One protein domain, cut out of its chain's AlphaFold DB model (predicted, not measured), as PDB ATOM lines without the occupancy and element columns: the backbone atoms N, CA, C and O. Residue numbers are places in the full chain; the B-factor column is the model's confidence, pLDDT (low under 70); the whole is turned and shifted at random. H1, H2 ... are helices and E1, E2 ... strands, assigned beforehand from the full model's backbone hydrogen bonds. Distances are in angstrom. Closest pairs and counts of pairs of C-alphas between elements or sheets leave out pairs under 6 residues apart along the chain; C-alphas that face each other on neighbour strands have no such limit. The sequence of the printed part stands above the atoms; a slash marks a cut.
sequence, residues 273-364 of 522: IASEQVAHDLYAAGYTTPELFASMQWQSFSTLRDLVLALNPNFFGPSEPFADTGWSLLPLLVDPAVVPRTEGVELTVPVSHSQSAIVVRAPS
ATOM      1  N   ILE A 273    -117.776  67.683   3.980       57.12
ATOM      2  CA  ILE A 273    -116.942  68.742   3.382       57.12
ATOM      3  C   ILE A 273    -116.136  69.494   4.446       57.12
ATOM      4  O   ILE A 273    -114.927  69.658   4.316       57.12
ATOM      5  N   ALA A 274    -116.807  69.944   5.511       65.50
ATOM      6  CA  ALA A 274    -116.165  70.697   6.582       65.50
ATOM      7  C   ALA A 274    -115.137  69.833   7.324       65.50
ATOM      8  O   ALA A 274    -114.065  70.309   7.675       65.50
ATOM      9  N   SER A 275    -115.454  68.554   7.525       69.62
ATOM     10  CA  SER A 275    -114.569  67.599   8.189       69.62
ATOM     11  C   SER A 275    -113.334  67.270   7.349       69.62
ATOM     12  O   SER A 275    -112.229  67.231   7.880       69.62
ATOM     13  N   GLU A 276    -113.506  67.059   6.043       66.81
ATOM     14  CA  GLU A 276    -112.407  66.832   5.100       66.81
ATOM     15  C   GLU A 276    -111.483  68.044   5.049       66.81
ATOM     16  O   GLU A 276    -110.269  67.901   5.170       66.81
ATOM     17  N   GLN A 277    -112.058  69.242   4.929       73.06
ATOM     18  CA  GLN A 277    -111.284  70.471   4.866       73.06
ATOM     19  C   GLN A 277    -110.506  70.716   6.163       73.06
ATOM     20  O   GLN A 277    -109.313  70.991   6.108       73.06
ATOM     21  N   VAL A 278    -111.135  70.517   7.326       81.69
ATOM     22  CA  VAL A 278    -110.437  70.596   8.616       81.69
ATOM     23  C   VAL A 278    -109.314  69.561   8.711       81.69
ATOM     24  O   VAL A 278    -108.211  69.915   9.115       81.69
ATOM     25  N   ALA A 279    -109.544  68.307   8.311       78.88
ATOM     26  CA  ALA A 279    -108.496  67.286   8.316       78.88
ATOM     27  C   ALA A 279    -107.318  67.671   7.404       78.88
ATOM     28  O   ALA A 279    -106.160  67.553   7.804       78.88
ATOM     29  N   HIS A 280    -107.594  68.173   6.199       77.56
ATOM     30  CA  HIS A 280    -106.561  68.626   5.272       77.56
ATOM     31  C   HIS A 280    -105.772  69.816   5.795       77.56
ATOM     32  O   HIS A 280    -104.545  69.800   5.703       77.56
ATOM     33  N   ASP A 281    -106.450  70.812   6.355       85.81
ATOM     34  CA  ASP A 281    -105.802  72.000   6.891       85.81
ATOM     35  C   ASP A 281    -104.949  71.652   8.126       85.81
ATOM     36  O   ASP A 281    -103.848  72.180   8.275       85.81
ATOM     37  N   LEU A 282    -105.375  70.682   8.949       87.62
ATOM     38  CA  LEU A 282    -104.563  70.136  10.043       87.62
ATOM     39  C   LEU A 282    -103.304  69.428   9.518       87.62
ATOM     40  O   LEU A 282    -102.192  69.714   9.960       87.62
ATOM     41  N   TYR A 283    -103.433  68.542   8.530       84.06
ATOM     42  CA  TYR A 283    -102.258  67.896   7.937       84.06
ATOM     43  C   TYR A 283    -101.328  68.902   7.242       84.06
ATOM     44  O   TYR A 283    -100.106  68.765   7.310       84.06
ATOM     45  N   ALA A 284    -101.881  69.934   6.602       85.75
ATOM     46  CA  ALA A 284    -101.112  71.006   5.974       85.75
ATOM     47  C   ALA A 284    -100.385  71.889   7.001       85.75
ATOM     48  O   ALA A 284     -99.284  72.359   6.718       85.75
ATOM     49  N   ALA A 285    -100.960  72.064   8.195       86.38
ATOM     50  CA  ALA A 285    -100.315  72.722   9.330       86.38
ATOM     51  C   ALA A 285     -99.168  71.892   9.946       86.38
ATOM     52  O   ALA A 285     -98.436  72.393  10.796       86.38
ATOM     53  N   GLY A 286     -98.967  70.652   9.485       86.12
ATOM     54  CA  GLY A 286     -97.851  69.792   9.877       86.12
ATOM     55  C   GLY A 286     -98.178  68.787  10.978       86.12
ATOM     56  O   GLY A 286     -97.273  68.081  11.414       86.12
ATOM     57  N   TYR A 287     -99.440  68.685  11.403       86.25
ATOM     58  CA  TYR A 287     -99.846  67.697  12.397       86.25
ATOM     59  C   TYR A 287     -99.750  66.272  11.845       86.25
ATOM     60  O   TYR A 287    -100.170  65.981  10.723       86.25
ATOM     61  N   THR A 288     -99.240  65.355  12.660       82.06
ATOM     62  CA  THR A 288     -99.195  63.925  12.342       82.06
ATOM     63  C   THR A 288    -100.456  63.207  12.824       82.06
ATOM     64  O   THR A 288    -101.163  63.655  13.726       82.06
ATOM     65  N   THR A 289    -100.764  62.048  12.236       76.88
ATOM     66  CA  THR A 289    -101.951  61.270  12.634       76.88
ATOM     67  C   THR A 289    -101.933  60.856  14.114       76.88
ATOM     68  O   THR A 289    -102.983  60.980  14.743       76.88
ATOM     69  N   PRO A 290    -100.804  60.401  14.701       75.38
ATOM     70  CA  PRO A 290    -100.741  60.110  16.133       75.38
ATOM     71  C   PRO A 290    -100.993  61.339  17.009       75.38
ATOM     72  O   PRO A 290    -101.743  61.232  17.973       75.38
ATOM     73  N   GLU A 291    -100.434  62.500  16.652       79.94
ATOM     74  CA  GLU A 291    -100.649  63.753  17.388       79.94
ATOM     75  C   GLU A 291    -102.113  64.185  17.339       79.94
ATOM     76  O   GLU A 291    -102.690  64.520  18.372       79.94
ATOM     77  N   LEU A 292    -102.748  64.127  16.162       80.62
ATOM     78  CA  LEU A 292    -104.175  64.416  16.023       80.62
ATOM     79  C   LEU A 292    -105.008  63.447  16.869       80.62
ATOM     80  O   LEU A 292    -105.913  63.869  17.581       80.62
ATOM     81  N   PHE A 293    -104.690  62.152  16.848       75.25
ATOM     82  CA  PHE A 293    -105.417  61.159  17.641       75.25
ATOM     83  C   PHE A 293    -105.247  61.325  19.154       75.25
ATOM     84  O   PHE A 293    -106.170  60.994  19.894       75.25
ATOM     85  N   ALA A 294    -104.089  61.806  19.603       73.19
ATOM     86  CA  ALA A 294    -103.794  62.015  21.016       73.19
ATOM     87  C   ALA A 294    -104.372  63.316  21.574       73.19
ATOM     88  O   ALA A 294    -104.791  63.366  22.728       73.19
ATOM     89  N   SER A 295    -104.409  64.359  20.750       79.88
ATOM     90  CA  SER A 295    -104.816  65.702  21.162       79.88
ATOM     91  C   SER A 295    -106.300  65.992  20.939       79.88
ATOM     92  O   SER A 295    -106.860  66.825  21.652       79.88
ATOM     93  N   MET A 296    -106.961  65.349  19.968       80.06
ATOM     94  CA  MET A 296    -108.359  65.647  19.636       80.06
ATOM     95  C   MET A 296    -109.306  65.319  20.794       80.06
ATOM     96  O   MET A 296    -109.611  64.163  21.095       80.06
ATOM     97  N   GLN A 297    -109.828  66.376  21.408       78.88
ATOM     98  CA  GLN A 297    -110.819  66.308  22.460       78.88
ATOM     99  C   GLN A 297    -112.172  65.860  21.929       78.88
ATOM    100  O   GLN A 297    -112.504  66.034  20.754       78.88
ATOM    101  N   TRP A 298    -112.989  65.337  22.850       63.84
ATOM    102  CA  TRP A 298    -114.386  65.003  22.587       63.84
ATOM    103  C   TRP A 298    -114.589  64.123  21.338       63.84
ATOM    104  O   TRP A 298    -115.652  64.181  20.733       63.84
ATOM    105  N   GLN A 299    -113.573  63.336  20.935       53.06
ATOM    106  CA  GLN A 299    -113.538  62.502  19.722       53.06
ATOM    107  C   GLN A 299    -114.500  62.996  18.634       53.06
ATOM    108  O   GLN A 299    -115.459  62.294  18.304       53.06
ATOM    109  N   SER A 300    -114.301  64.240  18.178       48.38
ATOM    110  CA  SER A 300    -115.185  64.975  17.266       48.38
ATOM    111  C   SER A 300    -115.950  64.065  16.330       48.38
ATOM    112  O   SER A 300    -115.373  63.546  15.376       48.38
ATOM    113  N   PHE A 301    -117.223  63.859  16.673       52.75
ATOM    114  CA  PHE A 301    -118.291  63.273  15.870       52.75
ATOM    115  C   PHE A 301    -117.800  62.270  14.837       52.75
ATOM    116  O   PHE A 301    -117.377  62.716  13.781       52.75
ATOM    117  N   SER A 302    -117.893  60.964  15.134       51.97
ATOM    118  CA  SER A 302    -117.552  59.793  14.286       51.97
ATOM    119  C   SER A 302    -116.913  60.103  12.919       51.97
ATOM    120  O   SER A 302    -115.757  59.781  12.696       51.97
ATOM    121  N   THR A 303    -117.633  60.812  12.050       55.25
ATOM    122  CA  THR A 303    -117.195  61.395  10.780       55.25
ATOM    123  C   THR A 303    -115.825  62.106  10.775       55.25
ATOM    124  O   THR A 303    -115.019  61.748   9.925       55.25
ATOM    125  N   LEU A 304    -115.503  63.078  11.652       63.12
ATOM    126  CA  LEU A 304    -114.205  63.791  11.570       63.12
ATOM    127  C   LEU A 304    -113.041  62.877  11.975       63.12
ATOM    128  O   LEU A 304    -112.038  62.818  11.272       63.12
ATOM    129  N   ARG A 305    -113.197  62.109  13.059       64.88
ATOM    130  CA  ARG A 305    -112.197  61.111  13.483       64.88
ATOM    131  C   ARG A 305    -111.945  60.065  12.389       64.88
ATOM    132  O   ARG A 305    -110.789  59.758  12.095       64.88
ATOM    133  N   ASP A 306    -113.009  59.550  11.774       60.75
ATOM    134  CA  ASP A 306    -112.924  58.569  10.688       60.75
ATOM    135  C   ASP A 306    -112.264  59.175   9.435       60.75
ATOM    136  O   ASP A 306    -111.447  58.520   8.783       60.75
ATOM    137  N   LEU A 307    -112.555  60.441   9.116       60.78
ATOM    138  CA  LEU A 307    -111.977  61.145   7.968       60.78
ATOM    139  C   LEU A 307    -110.508  61.510   8.163       60.78
ATOM    140  O   LEU A 307    -109.739  61.338   7.224       60.78
ATOM    141  N   VAL A 308    -110.087  61.938   9.358       68.88
ATOM    142  CA  VAL A 308    -108.662  62.149   9.672       68.88
ATOM    143  C   VAL A 308    -107.879  60.867   9.378       68.88
ATOM    144  O   VAL A 308    -106.880  60.895   8.669       68.88
ATOM    145  N   LEU A 309    -108.385  59.704   9.803       64.62
ATOM    146  CA  LEU A 309    -107.749  58.421   9.487       64.62
ATOM    147  C   LEU A 309    -107.745  58.099   7.991       64.62
ATOM    148  O   LEU A 309    -106.729  57.643   7.468       64.62
ATOM    149  N   ALA A 310    -108.878  58.299   7.314       58.56
ATOM    150  CA  ALA A 310    -109.023  57.978   5.897       58.56
ATOM    151  C   ALA A 310    -108.165  58.882   4.995       58.56
ATOM    152  O   ALA A 310    -107.679  58.431   3.958       58.56
ATOM    153  N   LEU A 311    -107.962  60.137   5.399       61.84
ATOM    154  CA  LEU A 311    -107.200  61.154   4.675       61.84
ATOM    155  C   LEU A 311    -105.730  61.226   5.102       61.84
ATOM    156  O   LEU A 311    -105.001  62.098   4.628       61.84
ATOM    157  N   ASN A 312    -105.277  60.304   5.957       66.44
ATOM    158  CA  ASN A 312    -103.897  60.252   6.411       66.44
ATOM    159  C   ASN A 312    -102.928  60.184   5.208       66.44
ATOM    160  O   ASN A 312    -102.927  59.185   4.475       66.44
ATOM    161  N   PRO A 313    -102.040  61.180   5.021       63.88
ATOM    162  CA  PRO A 313    -101.087  61.190   3.911       63.88
ATOM    163  C   PRO A 313    -100.108  60.003   3.953       63.88
ATOM    164  O   PRO A 313     -99.625  59.565   2.910       63.88
ATOM    165  N   ASN A 314     -99.874  59.432   5.138       63.56
ATOM    166  CA  ASN A 314     -99.005  58.282   5.379       63.56
ATOM    167  C   ASN A 314     -99.798  56.992   5.662       63.56
ATOM    168  O   ASN A 314     -99.317  56.122   6.390       63.56
ATOM    169  N   PHE A 315    -100.999  56.832   5.093       59.59
ATOM    170  CA  PHE A 315    -101.879  55.678   5.348       59.59
ATOM    171  C   PHE A 315    -101.168  54.311   5.227       59.59
ATOM    172  O   PHE A 315    -101.333  53.444   6.089       59.59
ATOM    173  N   PHE A 316    -100.308  54.142   4.213       53.09
ATOM    174  CA  PHE A 316     -99.526  52.917   3.969       53.09
ATOM    175  C   PHE A 316     -98.134  52.894   4.633       53.09
ATOM    176  O   PHE A 316     -97.368  51.959   4.410       53.09
ATOM    177  N   GLY A 317     -97.779  53.919   5.413       55.78
ATOM    178  CA  GLY A 317     -96.500  53.995   6.124       55.78
ATOM    179  C   GLY A 317     -96.424  53.040   7.325       55.78
ATOM    180  O   GLY A 317     -97.426  52.411   7.671       55.78
ATOM    181  N   PRO A 318     -95.268  52.936   8.003       59.50
ATOM    182  CA  PRO A 318     -95.163  52.174   9.244       59.50
ATOM    183  C   PRO A 318     -96.133  52.715  10.301       59.50
ATOM    184  O   PRO A 318     -96.529  53.884  10.281       59.50
ATOM    185  N   SER A 319     -96.558  51.843  11.210       59.53
ATOM    186  CA  SER A 319     -97.344  52.249  12.366       59.53
ATOM    187  C   SER A 319     -96.504  53.119  13.299       59.53
ATOM    188  O   SER A 319     -95.403  52.717  13.674       59.53
ATOM    189  N   GLU A 320     -97.032  54.274  13.686       62.56
ATOM    190  CA  GLU A 320     -96.370  55.204  14.600       62.56
ATOM    191  C   GLU A 320     -96.943  55.039  16.018       62.56
ATOM    192  O   GLU A 320     -98.138  54.734  16.154       62.56
ATOM    193  N   PRO A 321     -96.107  55.177  17.064       61.97
ATOM    194  CA  PRO A 321     -96.563  55.102  18.445       61.97
ATOM    195  C   PRO A 321     -97.480  56.283  18.774       61.97
ATOM    196  O   PRO A 321     -97.405  57.345  18.154       61.97
ATOM    197  N   PHE A 322     -98.350  56.090  19.762       62.53
ATOM    198  CA  PHE A 322     -99.149  57.178  20.315       62.53
ATOM    199  C   PHE A 322     -98.210  58.179  21.002       62.53
ATOM    200  O   PHE A 322     -97.313  57.766  21.736       62.53
ATOM    201  N   ALA A 323     -98.389  59.475  20.754       62.66
ATOM    202  CA  ALA A 323     -97.548  60.519  21.334       62.66
ATOM    203  C   ALA A 323     -98.410  61.436  22.199       62.66
ATOM    204  O   ALA A 323     -99.343  62.050  21.686       62.66
ATOM    205  N   ASP A 324     -98.102  61.536  23.494       67.12
ATOM    206  CA  ASP A 324     -98.631  62.640  24.293       67.12
ATOM    207  C   ASP A 324     -97.980  63.938  23.810       67.12
ATOM    208  O   ASP A 324     -96.759  64.039  23.672       67.12
ATOM    209  N   THR A 325     -98.818  64.916  23.496       73.50
ATOM    210  CA  THR A 325     -98.388  66.167  22.876       73.50
ATOM    211  C   THR A 325     -98.338  67.324  23.873       73.50
ATOM    212  O   THR A 325     -97.769  68.370  23.559       73.50
ATOM    213  N   GLY A 326     -98.910  67.157  25.075       79.44
ATOM    214  CA  GLY A 326     -99.043  68.220  26.081       79.44
ATOM    215  C   GLY A 326    -100.046  69.324  25.707       79.44
ATOM    216  O   GLY A 326    -100.184  70.323  26.415       79.44
ATOM    217  N   TRP A 327    -100.764  69.169  24.595       86.25
ATOM    218  CA  TRP A 327    -101.834  70.059  24.157       86.25
ATOM    219  C   TRP A 327    -103.024  69.251  23.655       86.25
ATOM    220  O   TRP A 327    -102.937  68.055  23.378       86.25
ATOM    221  N   SER A 328    -104.163  69.916  23.552       87.12
ATOM    222  CA  SER A 328    -105.395  69.324  23.069       87.12
ATOM    223  C   SER A 328    -106.057  70.204  22.017       87.12
ATOM    224  O   SER A 328    -105.883  71.423  21.995       87.12
ATOM    225  N   LEU A 329    -106.779  69.561  21.103       88.88
ATOM    226  CA  LEU A 329    -107.516  70.182  20.010       88.88
ATOM    227  C   LEU A 329    -109.003  69.986  20.244       88.88
ATOM    228  O   LEU A 329    -109.483  68.857  20.263       88.88
ATOM    229  N   LEU A 330    -109.739  71.078  20.375       88.25
ATOM    230  CA  LEU A 330    -111.185  71.090  20.510       88.25
ATOM    231  C   LEU A 330    -111.834  71.552  19.193       88.25
ATOM    232  O   LEU A 330    -111.992  72.754  18.961       88.25
ATOM    233  N   PRO A 331    -112.194  70.613  18.306       86.25
ATOM    234  CA  PRO A 331    -113.012  70.881  17.126       86.25
ATOM    235  C   PRO A 331    -114.479  71.162  17.501       86.25
ATOM    236  O   PRO A 331    -115.145  70.336  18.130       86.25
ATOM    237  N   LEU A 332    -115.023  72.303  17.064       84.25
ATOM    238  CA  LEU A 332    -116.415  72.712  17.313       84.25
ATOM    239  C   LEU A 332    -117.069  73.347  16.080       84.25
ATOM    240  O   LEU A 332    -116.408  74.006  15.282       84.25
ATOM    241  N   LEU A 333    -118.393  73.212  15.979       79.94
ATOM    242  CA  LEU A 333    -119.227  74.047  15.111       79.94
ATOM    243  C   LEU A 333    -119.794  75.199  15.946       79.94
ATOM    244  O   LEU A 333    -120.492  74.962  16.934       79.94
ATOM    245  N   VAL A 334    -119.487  76.436  15.561       82.56
ATOM    246  CA  VAL A 334    -119.872  77.652  16.289       82.56
ATOM    247  C   VAL A 334    -120.509  78.686  15.366       82.56
ATOM    248  O   VAL A 334    -120.331  78.653  14.148       82.56
ATOM    249  N   ASP A 335    -121.232  79.641  15.952       83.75
ATOM    250  CA  ASP A 335    -121.629  80.862  15.247       83.75
ATOM    251  C   ASP A 335    -120.358  81.630  14.812       83.75
ATOM    252  O   ASP A 335    -119.453  81.808  15.638       83.75
ATOM    253  N   PRO A 336    -120.259  82.104  13.552       83.75
ATOM    254  CA  PRO A 336    -119.132  82.907  13.074       83.75
ATOM    255  C   PRO A 336    -118.747  84.083  13.992       83.75
ATOM    256  O   PRO A 336    -117.575  84.448  14.071       83.75
ATOM    257  N   ALA A 337    -119.701  84.662  14.729       87.00
ATOM    258  CA  ALA A 337    -119.454  85.751  15.674       87.00
ATOM    259  C   ALA A 337    -118.648  85.333  16.923       87.00
ATOM    260  O   ALA A 337    -118.100  86.195  17.615       87.00
ATOM    261  N   VAL A 338    -118.566  84.033  17.222       87.38
ATOM    262  CA  VAL A 338    -117.810  83.474  18.359       87.38
ATOM    263  C   VAL A 338    -116.321  83.341  18.037       87.38
ATOM    264  O   VAL A 338    -115.487  83.496  18.930       87.38
ATOM    265  N   VAL A 339    -115.970  83.127  16.765       88.81
ATOM    266  CA  VAL A 339    -114.584  82.949  16.297       88.81
ATOM    267  C   VAL A 339    -113.637  84.068  16.766       88.81
ATOM    268  O   VAL A 339    -112.649  83.742  17.417       88.81
ATOM    269  N   PRO A 340    -113.919  85.373  16.552       89.94
ATOM    270  CA  PRO A 340    -112.987  86.443  16.931       89.94
ATOM    271  C   PRO A 340    -112.806  86.619  18.446       89.94
ATOM    272  O   PRO A 340    -111.927  87.364  18.867       89.94
ATOM    273  N   ARG A 341    -113.650  85.987  19.270       90.25
ATOM    274  CA  ARG A 341    -113.575  86.039  20.740       90.25
ATOM    275  C   ARG A 341    -112.923  84.796  21.341       90.25
ATOM    276  O   ARG A 341    -112.853  84.693  22.559       90.25
ATOM    277  N   THR A 342    -112.526  83.842  20.506       92.62
ATOM    278  CA  THR A 342    -111.967  82.563  20.937       92.62
ATOM    279  C   THR A 342    -110.450  82.612  20.815       92.62
ATOM    280  O   THR A 342    -109.920  82.956  19.760       92.62
ATOM    281  N   GLU A 343    -109.749  82.281  21.894       93.00
ATOM    282  CA  GLU A 343    -108.287  82.233  21.916       93.00
ATOM    283  C   GLU A 343    -107.780  80.865  21.457       93.00
ATOM    284  O   GLU A 343    -108.428  79.844  21.685       93.00
ATOM    285  N   GLY A 344    -106.606  80.828  20.822       90.38
ATOM    286  CA  GLY A 344    -105.985  79.569  20.393       90.38
ATOM    287  C   GLY A 344    -106.680  78.894  19.207       90.38
ATOM    288  O   GLY A 344    -106.565  77.684  19.044       90.38
ATOM    289  N   VAL A 345    -107.420  79.639  18.382       92.88
ATOM    290  CA  VAL A 345    -107.993  79.105  17.136       92.88
ATOM    291  C   VAL A 345    -106.857  78.781  16.161       92.88
ATOM    292  O   VAL A 345    -106.235  79.689  15.615       92.88
ATOM    293  N   GLU A 346    -106.601  77.492  15.938       91.31
ATOM    294  CA  GLU A 346    -105.631  77.014  14.942       91.31
ATOM    295  C   GLU A 346    -106.221  77.085  13.532       91.31
ATOM    296  O   GLU A 346    -105.549  77.464  12.578       91.31
ATOM    297  N   LEU A 347    -107.505  76.732  13.395       90.94
ATOM    298  CA  LEU A 347    -108.185  76.656  12.103       90.94
ATOM    299  C   LEU A 347    -109.615  77.174  12.183       90.94
ATOM    300  O   LEU A 347    -110.305  77.004  13.189       90.94
ATOM    301  N   THR A 348    -110.074  77.773  11.085       90.44
ATOM    302  CA  THR A 348    -111.468  78.174  10.876       90.44
ATOM    303  C   THR A 348    -111.887  77.844   9.452       90.44
ATOM    304  O   THR A 348    -111.292  78.337   8.497       90.44
ATOM    305  N   VAL A 349    -112.947  77.054   9.314       83.88
ATOM    306  CA  VAL A 349    -113.542  76.677   8.033       83.88
ATOM    307  C   VAL A 349    -114.997  77.157   8.007       83.88
ATOM    308  O   VAL A 349    -115.796  76.743   8.853       83.88
ATOM    309  N   PRO A 350    -115.383  78.030   7.061       78.25
ATOM    310  CA  PRO A 350    -116.774  78.439   6.920       78.25
ATOM    311  C   PRO A 350    -117.614  77.253   6.430       78.25
ATOM    312  O   PRO A 350    -117.307  76.649   5.405       78.25
ATOM    313  N   VAL A 351    -118.689  76.928   7.149       62.91
ATOM    314  CA  VAL A 351    -119.593  75.818   6.799       62.91
ATOM    315  C   VAL A 351    -120.853  76.347   6.122       62.91
ATOM    316  O   VAL A 351    -121.294  75.825   5.101       62.91
ATOM    317  N   SER A 352    -121.435  77.407   6.681       64.56
ATOM    318  CA  SER A 352    -122.593  78.111   6.132       64.56
ATOM    319  C   SER A 352    -122.591  79.570   6.600       64.56
ATOM    320  O   SER A 352    -121.747  79.980   7.393       64.56
ATOM    321  N   HIS A 353    -123.561  80.371   6.150       60.19
ATOM    322  CA  HIS A 353    -123.707  81.756   6.619       60.19
ATOM    323  C   HIS A 353    -123.961  81.881   8.131       60.19
ATOM    324  O   HIS A 353    -123.760  82.960   8.680       60.19
ATOM    325  N   SER A 354    -124.394  80.807   8.797       66.56
ATOM    326  CA  SER A 354    -124.708  80.789  10.230       66.56
ATOM    327  C   SER A 354    -123.783  79.891  11.056       66.56
ATOM    328  O   SER A 354    -123.943  79.836  12.272       66.56
ATOM    329  N   GLN A 355    -122.841  79.171  10.435       73.75
ATOM    330  CA  GLN A 355    -121.966  78.221  11.127       73.75
ATOM    331  C   GLN A 355    -120.538  78.243  10.574       73.75
ATOM    332  O   GLN A 355    -120.307  78.262   9.364       73.75
ATOM    333  N   SER A 356    -119.567  78.181  11.478       80.88
ATOM    334  CA  SER A 356    -118.146  77.990  11.192       80.88
ATOM    335  C   SER A 356    -117.617  76.812  12.000       80.88
ATOM    336  O   SER A 356    -117.911  76.686  13.187       80.88
ATOM    337  N   ALA A 357    -116.838  75.949  11.357       84.75
ATOM    338  CA  ALA A 357    -116.053  74.939  12.043       84.75
ATOM    339  C   ALA A 357    -114.758  75.591  12.520       84.75
ATOM    340  O   ALA A 357    -114.061  76.228  11.732       84.75
ATOM    341  N   ILE A 358    -114.439  75.438  13.798       88.88
ATOM    342  CA  ILE A 358    -113.175  75.892  14.370       88.88
ATOM    343  C   ILE A 358    -112.455  74.727  15.029       88.88
ATOM    344  O   ILE A 358    -113.094  73.812  15.546       88.88
ATOM    345  N   VAL A 359    -111.127  74.785  15.032       90.50
ATOM    346  CA  VAL A 359    -110.288  73.915  15.857       90.50
ATOM    347  C   VAL A 359    -109.518  74.799  16.820       90.50
ATOM    348  O   VAL A 359    -108.740  75.651  16.395       90.50
ATOM    349  N   VAL A 360    -109.767  74.614  18.112       90.81
ATOM    350  CA  VAL A 360    -109.124  75.385  19.177       90.81
ATOM    351  C   VAL A 360    -108.039  74.540  19.813       90.81
ATOM    352  O   VAL A 360    -108.323  73.444  20.288       90.81
ATOM    353  N   ARG A 361    -106.811  75.041  19.855       92.19
ATOM    354  CA  ARG A 361    -105.714  74.420  20.582       92.19
ATOM    355  C   ARG A 361    -105.534  75.070  21.941       92.19
ATOM    356  O   ARG A 361    -105.477  76.292  22.057       92.19
ATOM    357  N   ALA A 362    -105.382  74.235  22.954       89.31
ATOM    358  CA  ALA A 362    -105.061  74.652  24.310       89.31
ATOM    359  C   ALA A 362    -104.032  73.695  24.932       89.31
ATOM    360  O   ALA A 362    -103.882  72.571  24.450       89.31
ATOM    361  N   PRO A 363    -103.311  74.105  25.990       88.31
ATOM    362  CA  PRO A 363    -102.596  73.159  26.846       88.31
ATOM    363  C   PRO A 363    -103.560  72.086  27.367       88.31
ATOM    364  O   PRO A 363    -104.690  72.413  27.716       88.31
ATOM    365  N   SER A 364    -103.125  70.827  27.415       87.44
ATOM    366  CA  SER A 364    -103.915  69.735  27.999       87.44
ATOM    367  C   SER A 364    -103.447  69.509  29.424       87.44
ATOM    368  O   SER A 364    -102.246  69.389  29.646       87.44
TER     369      SER A 364
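AT A GLANCE: This is residues 273 to 364 of the 522 residues of an uncharacterized protein of Deltaproteobacteria bacterium (UniProt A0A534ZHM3). A three-stranded antiparallel sheet, order E1 E3 E2, has H1 over one face and H2 beside E1; H3 packs on H1, off the sheet. A wide loop, residues 311 to 326, leads from H3 to E1. The 92 printed residues, with H1 H2 H3 E1 E2 E3 in chain order, are mixed in class and compact: radius of gyration of the C-alphas 13.1 A, spans 42 by 28 by 21 A.

IN THESE COORDINATES: E1 is residues 327 to 334, 21.1 A; E3, 355 to 363, 25.5 A, ends at C-alpha (-102.596, 73.159, 26.846); E2 is 345 to 352, 18.3 A. H1, 273 to 284, 16.2 A, begins at C-alpha (-116.942, 68.742, 3.382); H2 is 289 to 295, H3 303 to 310.

HOW THE PARTS SIT: N 330 and O 360 of E1 and E3 are 2.8 A apart; N 349 and O 357 of the hairpin E2 and E3, 2.8 A, both within hydrogen-bond range. H1 runs along the strands, height over the sheet 9.1 A: two layers, helix on sheet. H1 touches H3 with residues 275 to 279 alone, closest C-alphas Ser 275 and Leu 304, 5.1 A. In H1, H2 and H3 every O i to N i+4 pair is within hydrogen-bond range.

THE WHOLE: The printed part has no cut. The link H3 to E1 is long. pLDDT is under 70 at 273 to 276, 298 to 324 and 351 to 354.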